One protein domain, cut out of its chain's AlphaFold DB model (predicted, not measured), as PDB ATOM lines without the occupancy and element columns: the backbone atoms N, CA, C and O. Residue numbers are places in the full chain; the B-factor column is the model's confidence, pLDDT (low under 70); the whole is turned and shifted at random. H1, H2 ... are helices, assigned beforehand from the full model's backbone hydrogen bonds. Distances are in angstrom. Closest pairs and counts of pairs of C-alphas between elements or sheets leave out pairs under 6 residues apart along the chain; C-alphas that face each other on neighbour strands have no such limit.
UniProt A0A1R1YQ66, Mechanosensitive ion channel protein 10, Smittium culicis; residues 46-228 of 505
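AT A GLANCE: This is residues 46 to 228 of the 505 residues of the protein "Mechanosensitive ion channel protein 10" of Smittium culicis (UniProt A0A1R1YQ66). Picture a long, loose bundle of helices lying lengthwise: the longest one, H2, has H1 packed along one side and the end-to-end pair H3 and H4 running back along the other, with H6 beyond H4. At one end of the bundle sit the short H5 and the loop of residues 180 to 191, of which 183 to 188 stick out. The printed part has 183 residues, with six named helices in the order H1 to H6 and no named strand; the class is all helix. The whole is loose, with a radius of gyration of the C-alphas of 21.9 A, and elongated, spanning 72 by 43 by 27 A.

HOW THE PARTS SIT: Start with H1, residues 46 to 74, which has a kink of 25 degrees near residue 65. It forms a helical hairpin with H2, residues 91 to 133: the closest C-alphas, of Thr 68 and Ser 101, are 5.5 A apart, at a shallow tilt of 20 degrees. H2 touches H1 with residues 97 to 111 alone. H2 is the hub, touching four helices. With residues 125 to 133 alone it touches H3, residues 140 to 152, in a second helical hairpin; the closest C-alphas, of Ile 132 and Val 140, are 6.3 A apart. With residues 106 to 121 alone it touches H4, residues 154 to 173, opposite ways at 37 degrees, only just a steep tilt; the closest C-alphas, of Leu 110 and Leu 162, are 6.7 A apart. H6, residues 192 to 228, touches H4 opposite ways at a shallow tilt of 19 degrees; the closest C-alphas, of Asn 156 and Leu 211, are 5.2 A apart. H2, H3, H4 and H6 form a bundle, a group of helices side by side. H5, residues 175 to 179, touches H6, the closest C-alphas being those of Ser 177 and Gln 194, 5.3 A apart. H1 and H6 are apart. In H3, H4 and H5 every O i to N i+4 pair is within hydrogen-bond range; the counts are 23 of 25 in H1, 38 of 39 in H2 and 32 of 33 in H6.

IN THESE COORDINATES: Find C-alpha 46 at (213.946, 93.627, 111.664); from there H1 runs 41.6 A to Ser 74. H2 runs 61.4 A from C-alpha 91 at (256.371, 118.945, 120.066) to Lys 133. H3 is 18.5 A long, H4 28.8 A and H5 6.4 A. H6 runs 53.3 A and ends at C-alpha 228, (198.835, 106.951, 142.826).

THE WHOLE: The two C-alphas farthest apart, of Pro 89 and Glu 136, are 72.4 A apart. The printed part has no cut. The links H1 to H2 and H5 to H6 are long. The mean pLDDT of the printed part is 79.1, and 49 residues are under 70, among them residues 75 to 89, 184 to 190 and 222 to 228.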
ATOM      1  N   THR A  46     212.694  94.115 111.054       60.84
ATOM      2  CA  THR A  46     213.946  93.627 111.664       60.84
ATOM      3  C   THR A  46     215.125  93.576 110.687       60.84
ATOM      4  O   THR A  46     216.265  93.795 111.094       60.84
ATOM      5  N   LYS A  47     214.893  93.323 109.392       63.12
ATOM      6  CA  LYS A  47     215.949  93.381 108.369       63.12
ATOM      7  C   LYS A  47     216.378  94.825 108.083       63.12
ATOM      8  O   LYS A  47     217.574  95.089 108.001       63.12
ATOM      9  N   ALA A  48     215.426  95.756 108.008       66.12
ATOM     10  CA  ALA A  48     215.695  97.183 107.843       66.12
ATOM     11  C   ALA A  48     216.455  97.772 109.044       66.12
ATOM     12  O   ALA A  48     217.440  98.480 108.856       66.12
ATOM     13  N   GLU A  49     216.077  97.411 110.273       65.62
ATOM     14  CA  GLU A  49     216.798  97.805 111.492       65.62
ATOM     15  C   GLU A  49     218.248  97.297 111.494       65.62
ATOM     16  O   GLU A  49     219.168  98.049 111.810       65.62
ATOM     17  N   ARG A  50     218.482  96.043 111.081       67.19
ATOM     18  CA  ARG A  50     219.839  95.479 110.956       67.19
ATOM     19  C   ARG A  50     220.680  96.212 109.914       67.19
ATOM     20  O   ARG A  50     221.852  96.476 110.167       67.19
ATOM     21  N   ILE A  51     220.083  96.570 108.776       74.31
ATOM     22  CA  ILE A  51     220.749  97.360 107.731       74.31
ATOM     23  C   ILE A  51     221.076  98.763 108.252       74.31
ATOM     24  O   ILE A  51     222.199  99.223 108.076       74.31
ATOM     25  N   GLN A  52     220.157  99.421 108.961       68.94
ATOM     26  CA  GLN A  52     220.429 100.732 109.555       68.94
ATOM     27  C   GLN A  52     221.541 100.690 110.607       68.94
ATOM     28  O   GLN A  52     222.357 101.608 110.665       68.94
ATOM     29  N   VAL A  53     221.606  99.639 111.427       67.38
ATOM     30  CA  VAL A  53     222.704  99.451 112.385       67.38
ATOM     31  C   VAL A  53     224.029  99.245 111.653       67.38
ATOM     32  O   VAL A  53     225.009  99.894 112.005       67.38
ATOM     33  N   ALA A  54     224.056  98.419 110.605       70.12
ATOM     34  CA  ALA A  54     225.251  98.215 109.790       70.12
ATOM     35  C   ALA A  54     225.717  99.519 109.120       70.12
ATOM     36  O   ALA A  54     226.895  99.849 109.189       70.12
ATOM     37  N   ILE A  55     224.793 100.307 108.561       76.44
ATOM     38  CA  ILE A  55     225.089 101.624 107.982       76.44
ATOM     39  C   ILE A  55     225.655 102.571 109.045       76.44
ATOM     40  O   ILE A  55     226.677 103.204 108.804       76.44
ATOM     41  N   LYS A  56     225.053 102.643 110.240       69.62
ATOM     42  CA  LYS A  56     225.570 103.476 111.340       69.62
ATOM     43  C   LYS A  56     226.971 103.051 111.770       69.62
ATOM     44  O   LYS A  56     227.814 103.914 111.966       69.62
ATOM     45  N   ILE A  57     227.235 101.748 111.874       67.81
ATOM     46  CA  ILE A  57     228.566 101.210 112.191       67.81
ATOM     47  C   ILE A  57     229.573 101.606 111.110       67.81
ATOM     48  O   ILE A  57     230.639 102.113 111.437       67.81
ATOM     49  N   VAL A  58     229.225 101.432 109.834       74.88
ATOM     50  CA  VAL A  58     230.095 101.787 108.705       74.88
ATOM     51  C   VAL A  58     230.371 103.288 108.680       74.88
ATOM     52  O   VAL A  58     231.525 103.674 108.569       74.88
ATOM     53  N   ILE A  59     229.356 104.137 108.857       75.38
ATOM     54  CA  ILE A  59     229.520 105.597 108.923       75.38
ATOM     55  C   ILE A  59     230.448 105.987 110.075       75.38
ATOM     56  O   ILE A  59     231.360 106.785 109.891       75.38
ATOM     57  N   VAL A  60     230.243 105.407 111.255       67.25
ATOM     58  CA  VAL A  60     231.033 105.691 112.456       67.25
ATOM     59  C   VAL A  60     232.487 105.235 112.292       67.25
ATOM     60  O   VAL A  60     233.404 105.983 112.635       67.25
ATOM     61  N   ILE A  61     232.707 104.059 111.694       67.38
ATOM     62  CA  ILE A  61     234.041 103.569 111.331       67.38
ATOM     63  C   ILE A  61     234.675 104.505 110.303       67.38
ATOM     64  O   ILE A  61     235.793 104.942 110.516       67.38
ATOM     65  N   VAL A  62     233.978 104.881 109.232       73.00
ATOM     66  CA  VAL A  62     234.511 105.773 108.189       73.00
ATOM     67  C   VAL A  62     234.889 107.140 108.771       73.00
ATOM     68  O   VAL A  62     236.008 107.596 108.552       73.00
ATOM     69  N   ILE A  63     234.017 107.761 109.570       69.31
ATOM     70  CA  ILE A  63     234.261 109.078 110.182       69.31
ATOM     71  C   ILE A  63     235.460 109.054 111.131       69.31
ATOM     72  O   ILE A  63     236.209 110.024 111.175       69.31
ATOM     73  N   CYS A  64     235.663 107.970 111.881       63.56
ATOM     74  CA  CYS A  64     236.746 107.909 112.863       63.56
ATOM     75  C   CYS A  64     238.048 107.354 112.281       63.56
ATOM     76  O   CYS A  64     239.119 107.734 112.734       63.56
ATOM     77  N   PHE A  65     237.965 106.490 111.265       69.81
ATOM     78  CA  PHE A  65     239.097 105.746 110.719       69.81
ATOM     79  C   PHE A  65     239.777 106.465 109.553       69.81
ATOM     80  O   PHE A  65     241.009 106.479 109.480       69.81
ATOM     81  N   VAL A  66     238.999 107.106 108.673       71.94
ATOM     82  CA  VAL A  66     239.526 107.842 107.514       71.94
ATOM     83  C   VAL A  66     240.464 108.976 107.944       71.94
ATOM     84  O   VAL A  66     241.563 109.041 107.390       71.94
ATOM     85  N   PRO A  67     240.153 109.796 108.968       69.25
ATOM     86  CA  PRO A  67     241.094 110.797 109.461       69.25
ATOM     87  C   PRO A  67     242.381 110.163 109.992       69.25
ATOM     88  O   PRO A  67     243.460 110.598 109.612       69.25
ATOM     89  N   THR A  68     242.307 109.091 110.790       70.31
ATOM     90  CA  THR A  68     243.499 108.383 111.296       70.31
ATOM     91  C   THR A  68     244.408 107.858 110.192       70.31
ATOM     92  O   THR A  68     245.623 108.017 110.284       70.31
ATOM     93  N   ILE A  69     243.842 107.246 109.146       74.06
ATOM     94  CA  ILE A  69     244.620 106.736 108.009       74.06
ATOM     95  C   ILE A  69     245.248 107.892 107.238       74.06
ATOM     96  O   ILE A  69     246.451 107.863 106.984       74.06
ATOM     97  N   ILE A  70     244.458 108.914 106.898       73.56
ATOM     98  CA  ILE A  70     244.944 110.092 106.175       73.56
ATOM     99  C   ILE A  70     246.079 110.750 106.966       73.56
ATOM    100  O   ILE A  70     247.147 110.996 106.413       73.56
ATOM    101  N   PHE A  71     245.911 110.942 108.276       67.44
ATOM    102  CA  PHE A  71     246.943 111.526 109.131       67.44
ATOM    103  C   PHE A  71     248.188 110.646 109.244       67.44
ATOM    104  O   PHE A  71     249.303 111.170 109.237       67.44
ATOM    105  N   ARG A  72     248.035 109.317 109.290       72.06
ATOM    106  CA  ARG A  72     249.174 108.393 109.324       72.06
ATOM    107  C   ARG A  72     249.971 108.406 108.021       72.06
ATOM    108  O   ARG A  72     251.197 108.331 108.068       72.06
ATOM    109  N   ILE A  73     249.287 108.536 106.883       76.31
ATOM    110  CA  ILE A  73     249.912 108.672 105.562       76.31
ATOM    111  C   ILE A  73     250.634 110.022 105.456       76.31
ATOM    112  O   ILE A  73     251.789 110.062 105.037       76.31
ATOM    113  N   SER A  74     250.002 111.118 105.895       74.56
ATOM    114  CA  SER A  74     250.594 112.461 105.849       74.56
ATOM    115  C   SER A  74     251.800 112.644 106.783       74.56
ATOM    116  O   SER A  74     252.693 113.424 106.466       74.56
ATOM    117  N   TYR A  75     251.861 111.930 107.916       68.50
ATOM    118  CA  TYR A  75     252.902 112.098 108.942       68.50
ATOM    119  C   TYR A  75     253.573 110.777 109.348       68.50
ATOM    120  O   TYR A  75     253.733 110.477 110.536       68.50
ATOM    121  N   SER A  76     254.032 110.003 108.362       67.56
ATOM    122  CA  SER A  76     254.661 108.684 108.561       67.56
ATOM    123  C   SER A  76     255.862 108.680 109.522       67.56
ATOM    124  O   SER A  76     256.134 107.669 110.166       67.56
ATOM    125  N   LYS A  77     256.555 109.819 109.668       68.81
ATOM    126  CA  LYS A  77     257.745 109.989 110.523       68.81
ATOM    127  C   LYS A  77     257.439 110.190 112.016       68.81
ATOM    128  O   LYS A  77     258.369 110.329 112.805       68.81
ATOM    129  N   THR A  78     256.167 110.255 112.422       66.31
ATOM    130  CA  THR A  78     255.796 110.392 113.842       66.31
ATOM    131  C   THR A  78     255.820 109.028 114.553       66.31
ATOM    132  O   THR A  78     255.129 108.095 114.116       66.31
ATOM    133  N   PRO A  79     256.605 108.871 115.640       67.62
ATOM    134  CA  PRO A  79     256.628 107.622 116.394       67.62
ATOM    135  C   PRO A  79     255.264 107.379 117.055       67.62
ATOM    136  O   PRO A  79     254.698 108.272 117.682       67.62
ATOM    137  N   LEU A  80     254.718 106.166 116.895       64.50
ATOM    138  CA  LEU A  80     253.510 105.717 117.612       64.50
ATOM    139  C   LEU A  80     253.808 105.508 119.101       64.50
ATOM    140  O   LEU A  80     252.978 105.833 119.950       64.50
ATOM    141  N   PHE A  81     255.019 105.023 119.369       68.25
ATOM    142  CA  PHE A  81     255.649 104.827 120.667       68.25
ATOM    143  C   PHE A  81     257.142 105.161 120.507       68.25
ATOM    144  O   PHE A  81     257.683 104.873 119.432       68.25
ATOM    145  N   PRO A  82     257.831 105.732 121.513       66.75
ATOM    146  CA  PRO A  82     257.362 106.168 122.839       66.75
ATOM    147  C   PRO A  82     256.701 107.566 122.830       66.75
ATOM    148  O   PRO A  82     256.498 108.163 121.769       66.75
ATOM    149  N   VAL A  83     256.311 108.074 124.005       67.06
ATOM    150  CA  VAL A  83     255.773 109.438 124.182       67.06
ATOM    151  C   VAL A  83     256.766 110.457 123.616       67.06
ATOM    152  O   VAL A  83     257.965 110.379 123.882       67.06
ATOM    153  N   VAL A  84     256.285 111.398 122.799       67.06
ATOM    154  CA  VAL A  84     257.140 112.464 122.254       67.06
ATOM    155  C   VAL A  84     257.692 113.282 123.426       67.06
ATOM    156  O   VAL A  84     256.931 113.675 124.304       67.06
ATOM    157  N   SER A  85     258.999 113.542 123.457       66.00
ATOM    158  CA  SER A  85     259.624 114.354 124.505       66.00
ATOM    159  C   SER A  85     259.494 115.861 124.212       66.00
ATOM    160  O   SER A  85     259.530 116.270 123.044       66.00
ATOM    161  N   PRO A  86     259.367 116.715 125.248       67.12
ATOM    162  CA  PRO A  86     259.157 118.160 125.090       67.12
ATOM    163  C   PRO A  86     260.325 118.904 124.417       67.12
ATOM    164  O   PRO A  86     260.131 120.008 123.917       67.12
ATOM    165  N   GLY A  87     261.517 118.297 124.333       65.75
ATOM    166  CA  GLY A  87     262.705 118.882 123.691       65.75
ATOM    167  C   GLY A  87     262.736 118.822 122.155       65.75
ATOM    168  O   GLY A  87     263.691 119.296 121.547       65.75
ATOM    169  N   ILE A  88     261.729 118.230 121.503       67.62
ATOM    170  CA  ILE A  88     261.704 118.042 120.042       67.62
ATOM    171  C   ILE A  88     261.025 119.245 119.349       67.62
ATOM    172  O   ILE A  88     259.915 119.624 119.735       67.62
ATOM    173  N   PRO A  89     261.590 119.805 118.255       68.25
ATOM    174  CA  PRO A  89     260.906 120.829 117.466       68.25
ATOM    175  C   PRO A  89     259.561 120.310 116.929       68.25
ATOM    176  O   PRO A  89     259.445 119.175 116.442       68.25
ATOM    177  N   SER A  90     258.533 121.157 117.041       70.81
ATOM    178  CA  SER A  90     257.125 120.831 116.761       70.81
ATOM    179  C   SER A  90     256.495 119.803 117.718       70.81
ATOM    180  O   SER A  90     255.601 119.054 117.316       70.81
ATOM    181  N   TYR A  91     256.916 119.789 118.990       72.62
ATOM    182  CA  TYR A  91     256.371 118.945 120.066       72.62
ATOM    183  C   TYR A  91     254.833 118.906 120.113       72.62
ATOM    184  O   TYR A  91     254.245 117.829 120.043       72.62
ATOM    185  N   LYS A  92     254.166 120.071 120.144       70.44
ATOM    186  CA  LYS A  92     252.694 120.161 120.225       70.44
ATOM    187  C   LYS A  92     251.994 119.483 119.048       70.44
ATOM    188  O   LYS A  92     251.044 118.737 119.253       70.44
ATOM    189  N   ALA A  93     252.483 119.709 117.829       73.62
ATOM    190  CA  ALA A  93     251.909 119.105 116.630       73.62
ATOM    191  C   ALA A  93     252.118 117.582 116.626       73.62
ATOM    192  O   ALA A  93     251.178 116.829 116.402       73.62
ATOM    193  N   LYS A  94     253.329 117.110 116.948       74.06
ATOM    194  CA  LYS A  94     253.630 115.670 117.008       74.06
ATOM    195  C   LYS A  94     252.843 114.957 118.115       74.06
ATOM    196  O   LYS A  94     252.319 113.877 117.864       74.06
ATOM    197  N   SER A  95     252.706 115.577 119.291       74.62
ATOM    198  CA  SER A  95     251.870 115.079 120.392       74.62
ATOM    199  C   SER A  95     250.398 115.012 119.982       74.62
ATOM    200  O   SER A  95     249.785 113.967 120.155       74.62
ATOM    201  N   PHE A  96     249.859 116.058 119.345       78.62
ATOM    202  CA  PHE A  96     248.488 116.067 118.822       78.62
ATOM    203  C   PHE A  96     248.211 114.901 117.865       78.62
ATOM    204  O   PHE A  96     247.228 114.178 118.025       78.62
ATOM    205  N   PHE A  97     249.094 114.683 116.884       77.12
ATOM    206  CA  PHE A  97     248.927 113.604 115.907       77.12
ATOM    207  C   PHE A  97     249.041 112.214 116.541       77.12
ATOM    208  O   PHE A  97     248.293 111.306 116.164       77.12
ATOM    209  N   GLN A  98     249.934 112.049 117.521       78.69
ATOM    210  CA  GLN A  98     250.039 110.817 118.298       78.69
ATOM    211  C   GLN A  98     248.739 110.563 119.080       78.69
ATOM    212  O   GLN A  98     248.160 109.485 118.936       78.69
ATOM    213  N   SER A  99     248.225 111.554 119.820       80.81
ATOM    214  CA  SER A  99     246.980 111.423 120.594       80.81
ATOM    215  C   SER A  99     245.793 111.065 119.703       80.81
ATOM    216  O   SER A  99     245.048 110.136 120.009       80.81
ATOM    217  N   MET A 100     245.636 111.754 118.569       80.44
ATOM    218  CA  MET A 100     244.515 111.520 117.657       80.44
ATOM    219  C   MET A 100     244.580 110.132 117.004       80.44
ATOM    220  O   MET A 100     243.550 109.491 116.796       80.44
ATOM    221  N   SER A 101     245.791 109.624 116.748       80.56
ATOM    222  CA  SER A 101     245.979 108.271 116.218       80.56
ATOM    223  C   SER A 101     245.540 107.189 117.204       80.56
ATOM    224  O   SER A 101     244.820 106.260 116.834       80.56
ATOM    225  N   HIS A 102     245.927 107.333 118.474       82.69
ATOM    226  CA  HIS A 102     245.532 106.405 119.536       82.69
ATOM    227  C   HIS A 102     244.042 106.489 119.858       82.69
ATOM    228  O   HIS A 102     243.409 105.457 120.060       82.69
ATOM    229  N   LEU A 103     243.451 107.685 119.823       83.50
ATOM    230  CA  LEU A 103     242.013 107.875 120.027       83.50
ATOM    231  C   LEU A 103     241.198 107.184 118.921       83.50
ATOM    232  O   LEU A 103     240.223 106.493 119.218       83.50
ATOM    233  N   GLY A 104     241.641 107.275 117.662       80.19
ATOM    234  CA  GLY A 104     241.027 106.552 116.544       80.19
ATOM    235  C   GLY A 104     241.118 105.025 116.680       80.19
ATOM    236  O   GLY A 104     240.122 104.330 116.466       80.19
ATOM    237  N   LEU A 105     242.269 104.491 117.109       82.81
ATOM    238  CA  LEU A 105     242.431 103.054 117.394       82.81
ATOM    239  C   LEU A 105     241.540 102.589 118.550       82.81
ATOM    240  O   LEU A 105     240.885 101.550 118.461       82.81
ATOM    241  N   LEU A 106     241.482 103.376 119.622       85.25
ATOM    242  CA  LEU A 106     240.653 103.091 120.782       85.25
ATOM    243  C   LEU A 106     239.176 103.034 120.368       85.25
ATOM    244  O   LEU A 106     238.460 102.090 120.699       85.25
ATOM    245  N   PHE A 107     238.731 103.988 119.554       82.94
ATOM    246  CA  PHE A 107     237.368 104.031 119.043       82.94
ATOM    247  C   PHE A 107     237.021 102.848 118.114       82.94
ATOM    248  O   PHE A 107     235.906 102.314 118.181       82.94
ATOM    249  N   LEU A 108     237.981 102.386 117.302       82.50
ATOM    250  CA  LEU A 108     237.847 101.194 116.456       82.50
ATOM    251  C   LEU A 108     237.618  99.920 117.281       82.50
ATOM    252  O   LEU A 108     236.854  99.056 116.861       82.50
ATOM    253  N   ILE A 109     238.246  99.808 118.454       85.06
ATOM    254  CA  ILE A 109     238.092  98.655 119.353       85.06
ATOM    255  C   ILE A 109     236.796  98.761 120.166       85.06
ATOM    256  O   ILE A 109     236.059  97.780 120.314       85.06
ATOM    257  N   LEU A 110     236.482  99.950 120.685       86.69
ATOM    258  CA  LEU A 110     235.306 100.151 121.532       86.69
ATOM    259  C   LEU A 110     233.987  99.975 120.776       86.69
ATOM    260  O   LEU A 110     233.036  99.439 121.342       86.69
ATOM    261  N   THR A 111     233.908 100.410 119.516       82.81
ATOM    262  CA  THR A 111     232.638 100.414 118.772       82.81
ATOM    263  C   THR A 111     232.082  98.997 118.557       82.81
ATOM    264  O   THR A 111     230.944  98.745 118.959       82.81
ATOM    265  N   PRO A 112     232.839  98.019 118.019       84.56
ATOM    266  CA  PRO A 112     232.397  96.625 117.955       84.56
ATOM    267  C   PRO A 112     232.134  96.028 119.342       84.56
ATOM    268  O   PRO A 112     231.157  95.299 119.517       84.56
ATOM    269  N   SER A 113     232.955  96.380 120.339       86.94
ATOM    270  CA  SER A 113     232.790  95.920 121.724       86.94
ATOM    271  C   SER A 113     231.453  96.368 122.327       86.94
ATOM    272  O   SER A 113     230.796  95.586 123.011       86.94
ATOM    273  N   TYR A 114     230.986  97.579 122.009       88.00
ATOM    274  CA  TYR A 114     229.666  98.083 122.405       88.00
ATOM    275  C   TYR A 114     228.521  97.235 121.860       88.00
ATOM    276  O   TYR A 114     227.646  96.802 122.617       88.00
ATOM    277  N   PHE A 115     228.534  96.939 120.561       84.88
ATOM    278  CA  PHE A 115     227.509  96.087 119.960       84.88
ATOM    279  C   PHE A 115     227.590  94.645 120.471       84.88
ATOM    280  O   PHE A 115     226.551  94.038 120.739       84.88
ATOM    281  N   GLY A 116     228.801  94.117 120.680       84.69
ATOM    282  CA  GLY A 116     229.020  92.804 121.287       84.69
ATOM    283  C   GLY A 116     228.421  92.704 122.693       84.69
ATOM    284  O   GLY A 116     227.652  91.783 122.973       84.69
ATOM    285  N   LEU A 117     228.683  93.693 123.552       88.75
ATOM    286  CA  LEU A 117     228.113  93.767 124.901       88.75
ATOM    287  C   LEU A 117     226.588  93.912 124.885       88.75
ATOM    288  O   LEU A 117     225.917  93.297 125.711       88.75
ATOM    289  N   LEU A 118     226.011  94.657 123.934       86.25
ATOM    290  CA  LEU A 118     224.553  94.747 123.777       86.25
ATOM    291  C   LEU A 118     223.923  93.392 123.436       86.25
ATOM    292  O   LEU A 118     222.877  93.036 123.987       86.25
ATOM    293  N   ILE A 119     224.543  92.637 122.527       86.00
ATOM    294  CA  ILE A 119     224.080  91.297 122.154       86.00
ATOM    295  C   ILE A 119     224.184  90.361 123.360       86.00
ATOM    296  O   ILE A 119     223.193  89.716 123.712       86.00
ATOM    297  N   LEU A 120     225.338  90.344 124.033       88.44
ATOM    298  CA  LEU A 120     225.566  89.532 125.228       88.44
ATOM    299  C   LEU A 120     224.540  89.851 126.322       88.44
ATOM    300  O   LEU A 120     223.902  88.944 126.854       88.44
ATOM    301  N   PHE A 121     224.313  91.134 126.603       89.75
ATOM    302  CA  PHE A 121     223.329  91.586 127.581       89.75
ATOM    303  C   PHE A 121     221.922  91.070 127.250       89.75
ATOM    304  O   PHE A 121     221.235  90.534 128.118       89.75
ATOM    305  N   ASN A 122     221.494  91.168 125.987       86.88
ATOM    306  CA  ASN A 122     220.180  90.674 125.567       86.88
ATOM    307  C   ASN A 122     220.052  89.149 125.724       86.88
ATOM    308  O   ASN A 122     218.988  88.667 126.127       86.88
ATOM    309  N   ILE A 123     221.116  88.394 125.433       87.81
ATOM    310  CA  ILE A 123     221.157  86.936 125.620       87.81
ATOM    311  C   ILE A 123     221.029  86.595 127.109       87.81
ATOM    312  O   ILE A 123     220.166  85.797 127.479       87.81
ATOM    313  N   VAL A 124     221.829  87.240 127.964       90.19
ATOM    314  CA  VAL A 124     221.819  87.026 129.419       90.19
ATOM    315  C   VAL A 124     220.448  87.348 130.007       90.19
ATOM    316  O   VAL A 124     219.873  86.517 130.706       90.19
ATOM    317  N   ILE A 125     219.863  88.500 129.672       86.94
ATOM    318  CA  ILE A 125     218.527  88.877 130.151       86.94
ATOM    319  C   ILE A 125     217.469  87.872 129.688       86.94
ATOM    320  O   ILE A 125     216.633  87.452 130.484       86.94
ATOM    321  N   SER A 126     217.516  87.429 128.430       85.62
ATOM    322  CA  SER A 126     216.570  86.427 127.916       85.62
ATOM    323  C   SER A 126     216.693  85.093 128.657       85.62
ATOM    324  O   SER A 126     215.686  84.457 128.978       85.62
ATOM    325  N   PHE A 127     217.921  84.684 128.986       88.94
ATOM    326  CA  PHE A 127     218.184  83.498 129.793       88.94
ATOM    327  C   PHE A 127     217.642  83.641 131.224       88.94
ATOM    328  O   PHE A 127     216.961  82.735 131.709       88.94
ATOM    329  N   VAL A 128     217.880  84.786 131.870       88.12
ATOM    330  CA  VAL A 128     217.392  85.095 133.224       88.12
ATOM    331  C   VAL A 128     215.862  85.108 133.268       88.12
ATOM    332  O   VAL A 128     215.278  84.475 134.145       88.12
ATOM    333  N   ILE A 129     215.195  85.736 132.294       86.75
ATOM    334  CA  ILE A 129     213.724  85.748 132.200       86.75
ATOM    335  C   ILE A 129     213.180  84.320 132.083       86.75
ATOM    336  O   ILE A 129     212.230  83.967 132.779       86.75
ATOM    337  N   ARG A 130     213.796  83.473 131.245       85.50
ATOM    338  CA  ARG A 130     213.389  82.067 131.097       85.50
ATOM    339  C   ARG A 130     213.550  81.283 132.403       85.50
ATOM    340  O   ARG A 130     212.655  80.530 132.767       85.50
ATOM    341  N   LYS A 131     214.655  81.490 133.129       86.31
ATOM    342  CA  LYS A 131     214.893  80.893 134.458       86.31
ATOM    343  C   LYS A 131     213.855  81.345 135.487       86.31
ATOM    344  O   LYS A 131     213.352  80.510 136.227       86.31
ATOM    345  N   ILE A 132     213.520  82.637 135.519       85.19
ATOM    346  CA  ILE A 132     212.522  83.185 136.447       85.19
ATOM    347  C   ILE A 132     211.128  82.647 136.124       85.19
ATOM    348  O   ILE A 132     210.415  82.253 137.036       85.19
ATOM    349  N   LYS A 133     210.749  82.575 134.842       80.62
ATOM    350  CA  LYS A 133     209.432  82.073 134.424       80.62
ATOM    351  C   LYS A 133     209.225  80.589 134.746       80.62
ATOM    352  O   LYS A 133     208.103  80.182 135.006       80.62
ATOM    353  N   ASN A 134     210.300  79.805 134.738       80.75
ATOM    354  CA  ASN A 134     210.271  78.388 135.103       80.75
ATOM    355  C   ASN A 134     210.360  78.154 136.622       80.75
ATOM    356  O   ASN A 134     210.375  77.008 137.055       80.75
ATOM    357  N   SER A 135     210.482  79.209 137.433       77.00
ATOM    358  CA  SER A 135     210.518  79.105 138.890       77.00
ATOM    359  C   SER A 135     209.096  79.207 139.441       77.00
ATOM    360  O   SER A 135     208.434  80.213 139.218       77.00
ATOM    361  N   GLU A 136     208.653  78.223 140.224       68.62
ATOM    362  CA  GLU A 136     207.336  78.205 140.899       68.62
ATOM    363  C   GLU A 136     207.250  79.168 142.106       68.62
ATOM    364  O   GLU A 136     206.446  79.003 143.015       68.62
ATOM    365  N   SER A 137     208.111  80.185 142.164       67.00
ATOM    366  CA  SER A 137     208.209  81.076 143.319       67.00
ATOM    367  C   SER A 137     207.077  82.107 143.345       67.00
ATOM    368  O   SER A 137     206.863  82.842 142.383       67.00
ATOM    369  N   GLU A 138     206.461  82.288 144.510       64.12
ATOM    370  CA  GLU A 138     205.428  83.305 144.781       64.12
ATOM    371  C   GLU A 138     205.892  84.757 144.485       64.12
ATOM    372  O   GLU A 138     205.094  85.665 144.263       64.12
ATOM    373  N   ASN A 139     207.210  84.987 144.387       72.19
ATOM    374  CA  ASN A 139     207.824  86.289 144.104       72.19
ATOM    375  C   ASN A 139     208.292  86.477 142.643       72.19
ATOM    376  O   ASN A 139     209.082  87.387 142.369       72.19
ATOM    377  N   VAL A 140     207.834  85.654 141.691       75.75
ATOM    378  CA  VAL A 140     208.191  85.771 140.257       75.75
ATOM    379  C   VAL A 140     207.965  87.185 139.719       75.75
ATOM    380  O   VAL A 140     208.801  87.702 138.977       75.75
ATOM    381  N   LEU A 141     206.893  87.851 140.152       69.88
ATOM    382  CA  LEU A 141     206.549  89.188 139.679       69.88
ATOM    383  C   LEU A 141     207.586  90.249 140.069       69.88
ATOM    384  O   LEU A 141     208.090  90.964 139.206       69.88
ATOM    385  N   LYS A 142     207.993  90.285 141.344       75.00
ATOM    386  CA  LYS A 142     209.040  91.204 141.825       75.00
ATOM    387  C   LYS A 142     210.382  90.947 141.134       75.00
ATOM    388  O   LYS A 142     211.130  91.880 140.852       75.00
ATOM    389  N   LYS A 143     210.696  89.677 140.846       79.19
ATOM    390  CA  LYS A 143     211.919  89.301 140.118       79.19
ATOM    391  C   LYS A 143     211.885  89.784 138.666       79.19
ATOM    392  O   LYS A 143     212.895  90.276 138.176       79.19
ATOM    393  N   LEU A 144     210.741  89.680 137.987       78.56
ATOM    394  CA  LEU A 144     210.570  90.194 136.625       78.56
ATOM    395  C   LEU A 144     210.677  91.722 136.573       78.56
ATOM    396  O   LEU A 144     211.388  92.239 135.717       78.56
ATOM    397  N   GLU A 145     210.068  92.432 137.527       76.06
ATOM    398  CA  GLU A 145     210.197  93.892 137.644       76.06
ATOM    399  C   GLU A 145     211.660  94.328 137.817       76.06
ATOM    400  O   GLU A 145     212.116  95.268 137.164       76.06
ATOM    401  N   ALA A 146     212.431  93.612 138.643       81.31
ATOM    402  CA  ALA A 146     213.860  93.876 138.803       81.31
ATOM    403  C   ALA A 146     214.631  93.673 137.486       81.31
ATOM    404  O   ALA A 146     215.484  94.484 137.130       81.31
ATOM    405  N   VAL A 147     214.315  92.623 136.724       85.44
ATOM    406  CA  VAL A 147     214.952  92.367 135.423       85.44
ATOM    407  C   VAL A 147     214.593  93.435 134.392       85.44
ATOM    408  O   VAL A 147     215.465  93.867 133.635       85.44
ATOM    409  N   GLU A 148     213.346  93.900 134.362       81.69
ATOM    410  CA  GLU A 148     212.927  95.013 133.503       81.69
ATOM    411  C   GLU A 148     213.656  96.312 133.862       81.69
ATOM    412  O   GLU A 148     214.126  97.021 132.969       81.69
ATOM    413  N   PHE A 149     213.835  96.579 135.159       83.56
ATOM    414  CA  PHE A 149     214.643  97.697 135.635       83.56
ATOM    415  C   PHE A 149     216.082  97.605 135.108       83.56
ATOM    416  O   PHE A 149     216.555  98.542 134.466       83.56
ATOM    417  N   PHE A 150     216.761  96.465 135.260       85.94
ATOM    418  CA  PHE A 150     218.111  96.287 134.704       85.94
ATOM    419  C   PHE A 150     218.144  96.439 133.181       85.94
ATOM    420  O   PHE A 150     219.037  97.091 132.637       85.94
ATOM    421  N   ARG A 151     217.149  95.890 132.477       86.81
ATOM    422  CA  ARG A 151     217.032  96.002 131.018       86.81
ATOM    423  C   ARG A 151     216.920  97.454 130.557       86.81
ATOM    424  O   ARG A 151     217.454  97.793 129.502       86.81
ATOM    425  N   SER A 152     216.253  98.300 131.338       84.38
ATOM    426  CA  SER A 152     216.106  99.725 131.035       84.38
ATOM    427  C   SER A 152     217.418 100.514 131.165       84.38
ATOM    428  O   SER A 152     217.616 101.491 130.447       84.38
ATOM    429  N   LEU A 153     218.352 100.054 132.007       89.06
ATOM    430  CA  LEU A 153     219.644 100.707 132.260       89.06
ATOM    431  C   LEU A 153     220.767 100.251 131.314       89.06
ATOM    432  O   LEU A 153     221.884 100.767 131.393       89.06
ATOM    433  N   LYS A 154     220.485  99.302 130.411       89.88
ATOM    434  CA  LYS A 154     221.491  98.594 129.602       89.88
ATOM    435  C   LYS A 154     222.484  99.520 128.890       89.88
ATOM    436  O   LYS A 154     223.686  99.291 128.957       89.88
ATOM    437  N   ASN A 155     221.996 100.576 128.236       88.69
ATOM    438  CA  ASN A 155     222.831 101.439 127.400       88.69
ATOM    439  C   ASN A 155     223.833 102.214 128.264       88.69
ATOM    440  O   ASN A 155     225.003 102.324 127.905       88.69
ATOM    441  N   ASN A 156     223.391 102.696 129.426       91.88
ATOM    442  CA  ASN A 156     224.231 103.490 130.317       91.88
ATOM    443  C   ASN A 156     225.247 102.610 131.045       91.88
ATOM    444  O   ASN A 156     226.405 102.994 131.140       91.88
ATOM    445  N   ILE A 157     224.849 101.408 131.482       93.06
ATOM    446  CA  ILE A 157     225.769 100.441 132.101       93.06
ATOM    447  C   ILE A 157     226.890 100.072 131.122       93.06
ATOM    448  O   ILE A 157     228.064 100.144 131.475       93.06
ATOM    449  N   ILE A 158     226.541  99.718 129.881       92.56
ATOM    450  CA  ILE A 158     227.531  99.357 128.857       92.56
ATOM    451  C   ILE A 158     228.447 100.548 128.547       92.56
ATOM    452  O   ILE A 158     229.657 100.368 128.434       92.56
ATOM    453  N   SER A 159     227.892 101.760 128.457       90.81
ATOM    454  CA  SER A 159     228.681 102.975 128.213       90.81
ATOM    455  C   SER A 159     229.697 103.233 129.329       90.81
ATOM    456  O   SER A 159     230.863 103.470 129.033       90.81
ATOM    457  N   VAL A 160     229.290 103.112 130.600       95.12
ATOM    458  CA  VAL A 160     230.188 103.253 131.761       95.12
ATOM    459  C   VAL A 160     231.320 102.225 131.708       95.12
ATOM    460  O   VAL A 160     232.482 102.592 131.856       95.12
ATOM    461  N   ILE A 161     231.001 100.951 131.451       93.75
ATOM    462  CA  ILE A 161     232.002  99.873 131.388       93.75
ATOM    463  C   ILE A 161     233.032 100.147 130.287       93.75
ATOM    464  O   ILE A 161     234.234 100.060 130.529       93.75
ATOM    465  N   LEU A 162     232.588 100.508 129.082       93.50
ATOM    466  CA  LEU A 162     233.496 100.751 127.961       93.50
ATOM    467  C   LEU A 162     234.360 101.991 128.153       93.50
ATOM    468  O   LEU A 162     235.544 101.954 127.830       93.50
ATOM    469  N   ILE A 163     233.794 103.074 128.684       93.38
ATOM    470  CA  ILE A 163     234.557 104.293 128.954       93.38
ATOM    471  C   ILE A 163     235.559 104.054 130.093       93.38
ATOM    472  O   ILE A 163     236.677 104.562 130.033       93.38
ATOM    473  N   ALA A 164     235.225 103.231 131.092       94.62
ATOM    474  CA  ALA A 164     236.180 102.821 132.120       94.62
ATOM    475  C   ALA A 164     237.348 102.017 131.522       94.62
ATOM    476  O   ALA A 164     238.506 102.320 131.803       94.62
ATOM    477  N   ILE A 165     237.065 101.056 130.633       93.25
ATOM    478  CA  ILE A 165     238.100 100.303 129.905       93.25
ATOM    479  C   ILE A 165     238.960 101.247 129.052       93.25
ATOM    480  O   ILE A 165     240.181 101.128 129.059       93.25
ATOM    481  N   ALA A 166     238.349 102.215 128.365       92.00
ATOM    482  CA  ALA A 166     239.054 103.225 127.578       92.00
ATOM    483  C   ALA A 166     240.065 104.018 128.416       92.00
ATOM    484  O   ALA A 166     241.209 104.196 128.001       92.00
ATOM    485  N   ASN A 167     239.648 104.459 129.606       92.94
ATOM    486  CA  ASN A 167     240.509 105.175 130.541       92.94
ATOM    487  C   ASN A 167     241.668 104.291 131.018       92.94
ATOM    488  O   ASN A 167     242.811 104.736 130.996       92.94
ATOM    489  N   LEU A 168     241.401 103.031 131.383       92.75
ATOM    490  CA  LEU A 168     242.447 102.091 131.802       92.75
ATOM    491  C   LEU A 168     243.473 101.837 130.693       92.75
ATOM    492  O   LEU A 168     244.674 101.888 130.948       92.75
ATOM    493  N   VAL A 169     243.016 101.610 129.459       91.44
ATOM    494  CA  VAL A 169     243.903 101.438 128.298       91.44
ATOM    495  C   VAL A 169     244.754 102.689 128.083       91.44
ATOM    496  O   VAL A 169     245.955 102.572 127.855       91.44
ATOM    497  N   TRP A 170     244.170 103.886 128.202       90.19
ATOM    498  CA  TRP A 170     244.918 105.135 128.056       90.19
ATOM    499  C   TRP A 170     246.004 105.297 129.126       90.19
ATOM    500  O   TRP A 170     247.138 105.629 128.788       90.19
ATOM    501  N   ILE A 171     245.688 104.994 130.390       89.12
ATOM    502  CA  ILE A 171     246.645 105.040 131.508       89.12
ATOM    503  C   ILE A 171     247.810 104.072 131.270       89.12
ATOM    504  O   ILE A 171     248.957 104.434 131.506       89.12
ATOM    505  N   ILE A 172     247.538 102.862 130.769       89.06
ATOM    506  CA  ILE A 172     248.583 101.869 130.469       89.06
ATOM    507  C   ILE A 172     249.526 102.370 129.366       89.06
ATOM    508  O   ILE A 172     250.732 102.148 129.442       89.06
ATOM    509  N   LEU A 173     248.997 103.045 128.341       84.69
ATOM    510  CA  LEU A 173     249.793 103.533 127.208       84.69
ATOM    511  C   LEU A 173     250.549 104.838 127.511       84.69
ATOM    512  O   LEU A 173     251.624 105.061 126.955       84.69
ATOM    513  N   PHE A 174     249.995 105.698 128.369       84.06
ATOM    514  CA  PHE A 174     250.478 107.058 128.632       84.06
ATOM    515  C   PHE A 174     250.543 107.362 130.132       84.06
ATOM    516  O   PHE A 174     250.022 108.385 130.574       84.06
ATOM    517  N   PHE A 175     251.160 106.479 130.919       83.75
ATOM    518  CA  PHE A 175     251.143 106.543 132.385       83.75
ATOM    519  C   PHE A 175     251.640 107.885 132.950       83.75
ATOM    520  O   PHE A 175     250.881 108.566 133.635       83.75
ATOM    521  N   GLU A 176     252.855 108.312 132.590       81.06
ATOM    522  CA  GLU A 176     253.440 109.588 133.044       81.06
ATOM    523  C   GLU A 176     252.568 110.781 132.634       81.06
ATOM    524  O   GLU A 176     252.143 111.573 133.465       81.06
ATOM    525  N   SER A 177     252.163 110.841 131.358       80.50
ATOM    526  CA  SER A 177     251.269 111.901 130.870       80.50
ATOM    527  C   SER A 177     249.873 111.875 131.506       80.50
ATOM    528  O   SER A 177     249.159 112.866 131.411       80.50
ATOM    529  N   SER A 178     249.445 110.755 132.090       84.75
ATOM    530  CA  SER A 178     248.153 110.641 132.775       84.75
ATOM    531  C   SER A 178     248.248 111.111 134.225       84.75
ATOM    532  O   SER A 178     247.315 111.755 134.700       84.75
ATOM    533  N   LEU A 179     249.366 110.835 134.906       82.38
ATOM    534  CA  LEU A 179     249.661 111.370 136.239       82.38
ATOM    535  C   LEU A 179     249.828 112.892 136.183       82.38
ATOM    536  O   LEU A 179     249.061 113.614 136.817       82.38
ATOM    537  N   ASP A 180     250.692 113.371 135.287       79.38
ATOM    538  CA  ASP A 180     250.993 114.796 135.114       79.38
ATOM    539  C   ASP A 180     249.803 115.607 134.572       79.38
ATOM    540  O   ASP A 180     249.869 116.828 134.444       79.38
ATOM    541  N   ALA A 181     248.710 114.952 134.162       78.50
ATOM    542  CA  ALA A 181     247.555 115.650 133.612       78.50
ATOM    543  C   ALA A 181     246.913 116.581 134.647       78.50
ATOM    544  O   ALA A 181     246.427 117.647 134.268       78.50
ATOM    545  N   PHE A 182     246.894 116.198 135.923       77.06
ATOM    546  CA  PHE A 182     246.214 116.949 136.982       77.06
ATOM    547  C   PHE A 182     247.162 117.700 137.924       77.06
ATOM    548  O   PHE A 182     246.672 118.372 138.828       77.06
ATOM    549  N   ASP A 183     248.473 117.639 137.691       75.62
ATOM    550  CA  ASP A 183     249.451 118.383 138.484       75.62
ATOM    551  C   ASP A 183     249.535 119.849 138.018       75.62
ATOM    552  O   ASP A 183     249.862 120.149 136.866       75.62
ATOM    553  N   ASP A 184     249.232 120.777 138.932       58.34
ATOM    554  CA  ASP A 184     249.151 122.225 138.673       58.34
ATOM    555  C   ASP A 184     250.532 122.897 138.469       58.34
ATOM    556  O   ASP A 184     250.608 124.028 137.983       58.34
ATOM    557  N   GLU A 185     251.639 122.215 138.791       55.81
ATOM    558  CA  GLU A 185     253.008 122.762 138.711       55.81
ATOM    559  C   GLU A 185     253.672 122.608 137.324       55.81
ATOM    560  O   GLU A 185     254.707 123.219 137.039       55.81
ATOM    561  N   ALA A 186     253.083 121.826 136.415       50.41
ATOM    562  CA  ALA A 186     253.749 121.402 135.186       50.41
ATOM    563  C   ALA A 186     253.576 122.377 134.002       50.41
ATOM    564  O   ALA A 186     252.844 122.096 133.062       50.41
ATOM    565  N   SER A 187     254.373 123.454 133.976       48.69
ATOM    566  CA  SER A 187     254.830 124.203 132.780       48.69
ATOM    567  C   SER A 187     253.778 124.797 131.809       48.69
ATOM    568  O   SER A 187     252.688 124.294 131.565       48.69
ATOM    569  N   SER A 188     254.131 125.899 131.146       53.78
ATOM    570  CA  SER A 188     253.271 126.682 130.236       53.78
ATOM    571  C   SER A 188     252.753 125.956 128.970       53.78
ATOM    572  O   SER A 188     252.192 126.595 128.074       53.78
ATOM    573  N   SER A 189     252.942 124.639 128.835       60.50
ATOM    574  CA  SER A 189     252.427 123.857 127.709       60.50
ATOM    575  C   SER A 189     252.068 122.416 128.085       60.50
ATOM    576  O   SER A 189     252.911 121.527 128.003       60.50
ATOM    577  N   GLN A 190     250.790 122.179 128.390       68.88
ATOM    578  CA  GLN A 190     250.196 120.845 128.476       68.88
ATOM    579  C   GLN A 190     250.337 120.089 127.150       68.88
ATOM    580  O   GLN A 190     250.171 120.652 126.058       68.88
ATOM    581  N   SER A 191     250.618 118.793 127.256       76.69
ATOM    582  CA  SER A 191     250.633 117.880 126.118       76.69
ATOM    583  C   SER A 191     249.209 117.528 125.678       76.69
ATOM    584  O   SER A 191     248.264 117.529 126.471       76.69
ATOM    585  N   PHE A 192     249.032 117.171 124.405       80.38
ATOM    586  CA  PHE A 192     247.724 116.706 123.934       80.38
ATOM    587  C   PHE A 192     247.336 115.351 124.541       80.38
ATOM    588  O   PHE A 192     246.145 115.065 124.658       80.38
ATOM    589  N   ASN A 193     248.308 114.558 125.007       82.31
ATOM    590  CA  ASN A 193     248.049 113.316 125.739       82.31
ATOM    591  C   ASN A 193     247.419 113.595 127.115       82.31
ATOM    592  O   ASN A 193     246.425 112.955 127.455       82.31
ATOM    593  N   GLN A 194     247.938 114.584 127.855       82.69
ATOM    594  CA  GLN A 194     247.364 115.059 129.126       82.69
ATOM    595  C   GLN A 194     245.946 115.604 128.917       82.69
ATOM    596  O   GLN A 194     245.014 115.222 129.624       82.69
ATOM    597  N   LEU A 195     245.754 116.453 127.898       83.88
ATOM    598  CA  LEU A 195     244.436 116.991 127.546       83.88
ATOM    599  C   LEU A 195     243.442 115.866 127.217       83.88
ATOM    600  O   LEU A 195     242.318 115.857 127.718       83.88
ATOM    601  N   THR A 196     243.859 114.899 126.397       87.19
ATOM    602  CA  THR A 196     243.019 113.759 126.002       87.19
ATOM    603  C   THR A 196     242.622 112.918 127.210       87.19
ATOM    604  O   THR A 196     241.456 112.543 127.329       87.19
ATOM    605  N   PHE A 197     243.548 112.681 128.143       88.88
ATOM    606  CA  PHE A 197     243.239 111.965 129.376       88.88
ATOM    607  C   PHE A 197     242.193 112.704 130.223       88.88
ATOM    608  O   PHE A 197     241.211 112.089 130.640       88.88
ATOM    609  N   LYS A 198     242.301 114.033 130.380       88.19
ATOM    610  CA  LYS A 198     241.264 114.829 131.068       88.19
ATOM    611  C   LYS A 198     239.884 114.662 130.429       88.19
ATOM    612  O   LYS A 198     238.893 114.482 131.136       88.19
ATOM    613  N   PHE A 199     239.802 114.674 129.097       90.12
ATOM    614  CA  PHE A 199     238.543 114.436 128.384       90.12
ATOM    615  C   PHE A 199     238.004 113.013 128.575       90.12
ATOM    616  O   PHE A 199     236.793 112.840 128.714       90.12
ATOM    617  N   LEU A 200     238.865 111.994 128.618       91.69
ATOM    618  CA  LEU A 200     238.447 110.619 128.910       91.69
ATOM    619  C   LEU A 200     237.890 110.478 130.333       91.69
ATOM    620  O   LEU A 200     236.870 109.805 130.521       91.69
ATOM    621  N   VAL A 201     238.484 111.171 131.309       91.19
ATOM    622  CA  VAL A 201     237.963 111.253 132.682       91.19
ATOM    623  C   VAL A 201     236.614 111.980 132.709       91.19
ATOM    624  O   VAL A 201     235.671 111.500 133.340       91.19
ATOM    625  N   LEU A 202     236.456 113.078 131.959       92.69
ATOM    626  CA  LEU A 202     235.169 113.776 131.823       92.69
ATOM    627  C   LEU A 202     234.081 112.882 131.231       92.69
ATOM    628  O   LEU A 202     232.941 112.896 131.700       92.69
ATOM    629  N   LEU A 203     234.414 112.104 130.199       93.62
ATOM    630  CA  LEU A 203     233.493 111.146 129.592       93.62
ATOM    631  C   LEU A 203     233.082 110.066 130.598       93.62
ATOM    632  O   LEU A 203     231.910 109.681 130.627       93.62
ATOM    633  N   LEU A 204     234.001 109.622 131.464       94.62
ATOM    634  CA  LEU A 204     233.692 108.666 132.526       94.62
ATOM    635  C   LEU A 204     232.707 109.265 133.536       94.62
ATOM    636  O   LEU A 204     231.649 108.678 133.769       94.62
ATOM    637  N   VAL A 205     232.992 110.462 134.054       93.88
ATOM    638  CA  VAL A 205     232.091 111.192 134.965       93.88
ATOM    639  C   VAL A 205     230.721 111.413 134.316       93.88
ATOM    640  O   VAL A 205     229.690 111.131 134.924       93.88
ATOM    641  N   SER A 206     230.693 111.831 133.050       94.62
ATOM    642  CA  SER A 206     229.455 112.042 132.291       94.62
ATOM    643  C   SER A 206     228.628 110.760 132.181       94.62
ATOM    644  O   SER A 206     227.422 110.774 132.425       94.62
ATOM    645  N   SER A 207     229.265 109.629 131.864       95.25
ATOM    646  CA  SER A 207     228.584 108.335 131.751       95.25
ATOM    647  C   SER A 207     227.965 107.871 133.076       95.25
ATOM    648  O   SER A 207     226.851 107.341 133.087       95.25
ATOM    649  N   LEU A 208     228.636 108.146 134.201       95.44
ATOM    650  CA  LEU A 208     228.126 107.874 135.544       95.44
ATOM    651  C   LEU A 208     226.934 108.774 135.892       95.44
ATOM    652  O   LEU A 208     225.945 108.284 136.440       95.44
ATOM    653  N   LEU A 209     226.977 110.059 135.525       95.69
ATOM    654  CA  LEU A 209     225.853 110.980 135.721       95.69
ATOM    655  C   LEU A 209     224.618 110.557 134.913       95.69
ATOM    656  O   LEU A 209     223.510 110.546 135.452       95.69
ATOM    657  N   PHE A 210     224.791 110.138 133.655       95.38
ATOM    658  CA  PHE A 210     223.692 109.587 132.854       95.38
ATOM    659  C   PHE A 210     223.130 108.291 133.451       95.38
ATOM    660  O   PHE A 210     221.911 108.095 133.480       95.38
ATOM    661  N   LEU A 211     223.988 107.410 133.978       94.81
ATOM    662  CA  LEU A 211     223.540 106.209 134.681       94.81
ATOM    663  C   LEU A 211     222.714 106.566 135.927       94.81
ATOM    664  O   LEU A 211     221.615 106.035 136.091       94.81
ATOM    665  N   ALA A 212     223.195 107.494 136.757       92.94
ATOM    666  CA  ALA A 212     222.490 107.959 137.949       92.94
ATOM    667  C   ALA A 212     221.124 108.575 137.602       92.94
ATOM    668  O   ALA A 212     220.105 108.204 138.187       92.94
ATOM    669  N   GLN A 213     221.079 109.446 136.594       93.25
ATOM    670  CA  GLN A 213     219.848 110.067 136.104       93.25
ATOM    671  C   GLN A 213     218.829 109.030 135.621       93.25
ATOM    672  O   GLN A 213     217.644 109.121 135.949       93.25
ATOM    673  N   SER A 214     219.281 108.003 134.902       90.06
ATOM    674  CA  SER A 214     218.396 106.931 134.446       90.06
ATOM    675  C   SER A 214     217.926 106.023 135.583       90.06
ATOM    676  O   SER A 214     216.764 105.625 135.587       90.06
ATOM    677  N   ILE A 215     218.758 105.753 136.594       90.88
ATOM    678  CA  ILE A 215     218.334 105.039 137.813       90.88
ATOM    679  C   ILE A 215     217.226 105.816 138.532       90.88
ATOM    680  O   ILE A 215     216.205 105.227 138.900       90.88
ATOM    681  N   ILE A 216     217.406 107.130 138.706       87.88
ATOM    682  CA  ILE A 216     216.419 108.008 139.346       87.88
ATOM    683  C   ILE A 216     215.100 107.969 138.573       87.88
ATOM    684  O   ILE A 216     214.064 107.696 139.179       87.88
ATOM    685  N   MET A 217     215.120 108.154 137.245       85.88
ATOM    686  CA  MET A 217     213.883 108.108 136.456       85.88
ATOM    687  C   MET A 217     213.183 106.759 136.544       85.88
ATOM    688  O   MET A 217     211.972 106.720 136.730       85.88
ATOM    689  N   GLN A 218     213.910 105.647 136.459       84.25
ATOM    690  CA  GLN A 218     213.287 104.323 136.500       84.25
ATOM    691  C   GLN A 218     212.661 104.018 137.867       84.25
ATOM    692  O   GLN A 218     211.577 103.430 137.940       84.25
ATOM    693  N   ARG A 219     213.278 104.485 138.960       81.81
ATOM    694  CA  ARG A 219     212.671 104.420 140.299       81.81
ATOM    695  C   ARG A 219     211.442 105.314 140.425       81.81
ATOM    696  O   ARG A 219     210.442 104.885 141.002       81.81
ATOM    697  N   LEU A 220     211.498 106.526 139.880       76.94
ATOM    698  CA  LEU A 220     210.380 107.467 139.891       76.94
ATOM    699  C   LEU A 220     209.186 106.875 139.131       76.94
ATOM    700  O   LEU A 220     208.098 106.778 139.683       76.94
ATOM    701  N   VAL A 221     209.406 106.345 137.927       74.06
ATOM    702  CA  VAL A 221     208.387 105.624 137.147       74.06
ATOM    703  C   VAL A 221     207.790 104.472 137.969       74.06
ATOM    704  O   VAL A 221     206.573 104.354 138.091       74.06
ATOM    705  N   GLY A 222     208.626 103.619 138.574       67.88
ATOM    706  CA  GLY A 222     208.162 102.473 139.368       67.88
ATOM    707  C   GLY A 222     207.303 102.856 140.582       67.88
ATOM    708  O   GLY A 222     206.259 102.250 140.819       67.88
ATOM    709  N   THR A 223     207.719 103.876 141.331       67.75
ATOM    710  CA  THR A 223     207.024 104.339 142.545       67.75
ATOM    711  C   THR A 223     205.729 105.082 142.230       67.75
ATOM    712  O   THR A 223     204.704 104.820 142.861       67.75
ATOM    713  N   PHE A 224     205.731 105.938 141.209       64.81
ATOM    714  CA  PHE A 224     204.556 106.717 140.828       64.81
ATOM    715  C   PHE A 224     203.407 105.844 140.302       64.81
ATOM    716  O   PHE A 224     202.259 106.046 140.697       64.81
ATOM    717  N   HIS A 225     203.693 104.835 139.469       61.72
ATOM    718  CA  HIS A 225     202.645 103.933 138.969       61.72
ATOM    719  C   HIS A 225     201.978 103.129 140.093       61.72
ATOM    720  O   HIS A 225     200.788 102.826 140.018       61.72
ATOM    721  N   ARG A 226     202.734 102.794 141.145       59.91
ATOM    722  CA  ARG A 226     202.256 101.952 142.245       59.91
ATOM    723  C   ARG A 226     201.522 102.734 143.329       59.91
ATOM    724  O   ARG A 226     200.623 102.176 143.943       59.91
ATOM    725  N   ASN A 227     201.876 103.988 143.585       58.28
ATOM    726  CA  ASN A 227     201.317 104.708 144.731       58.28
ATOM    727  C   ASN A 227     200.054 105.501 144.386       58.28
ATOM    728  O   ASN A 227     199.137 105.539 145.198       58.28
ATOM    729  N   ILE A 228     199.963 106.074 143.183       60.00
ATOM    730  CA  ILE A 228     198.835 106.951 142.826       60.00
ATOM    731  C   ILE A 228     197.619 106.143 142.343       60.00
ATOM    732  O   ILE A 228     196.481 106.484 142.649       60.00
TER     733      ILE A 228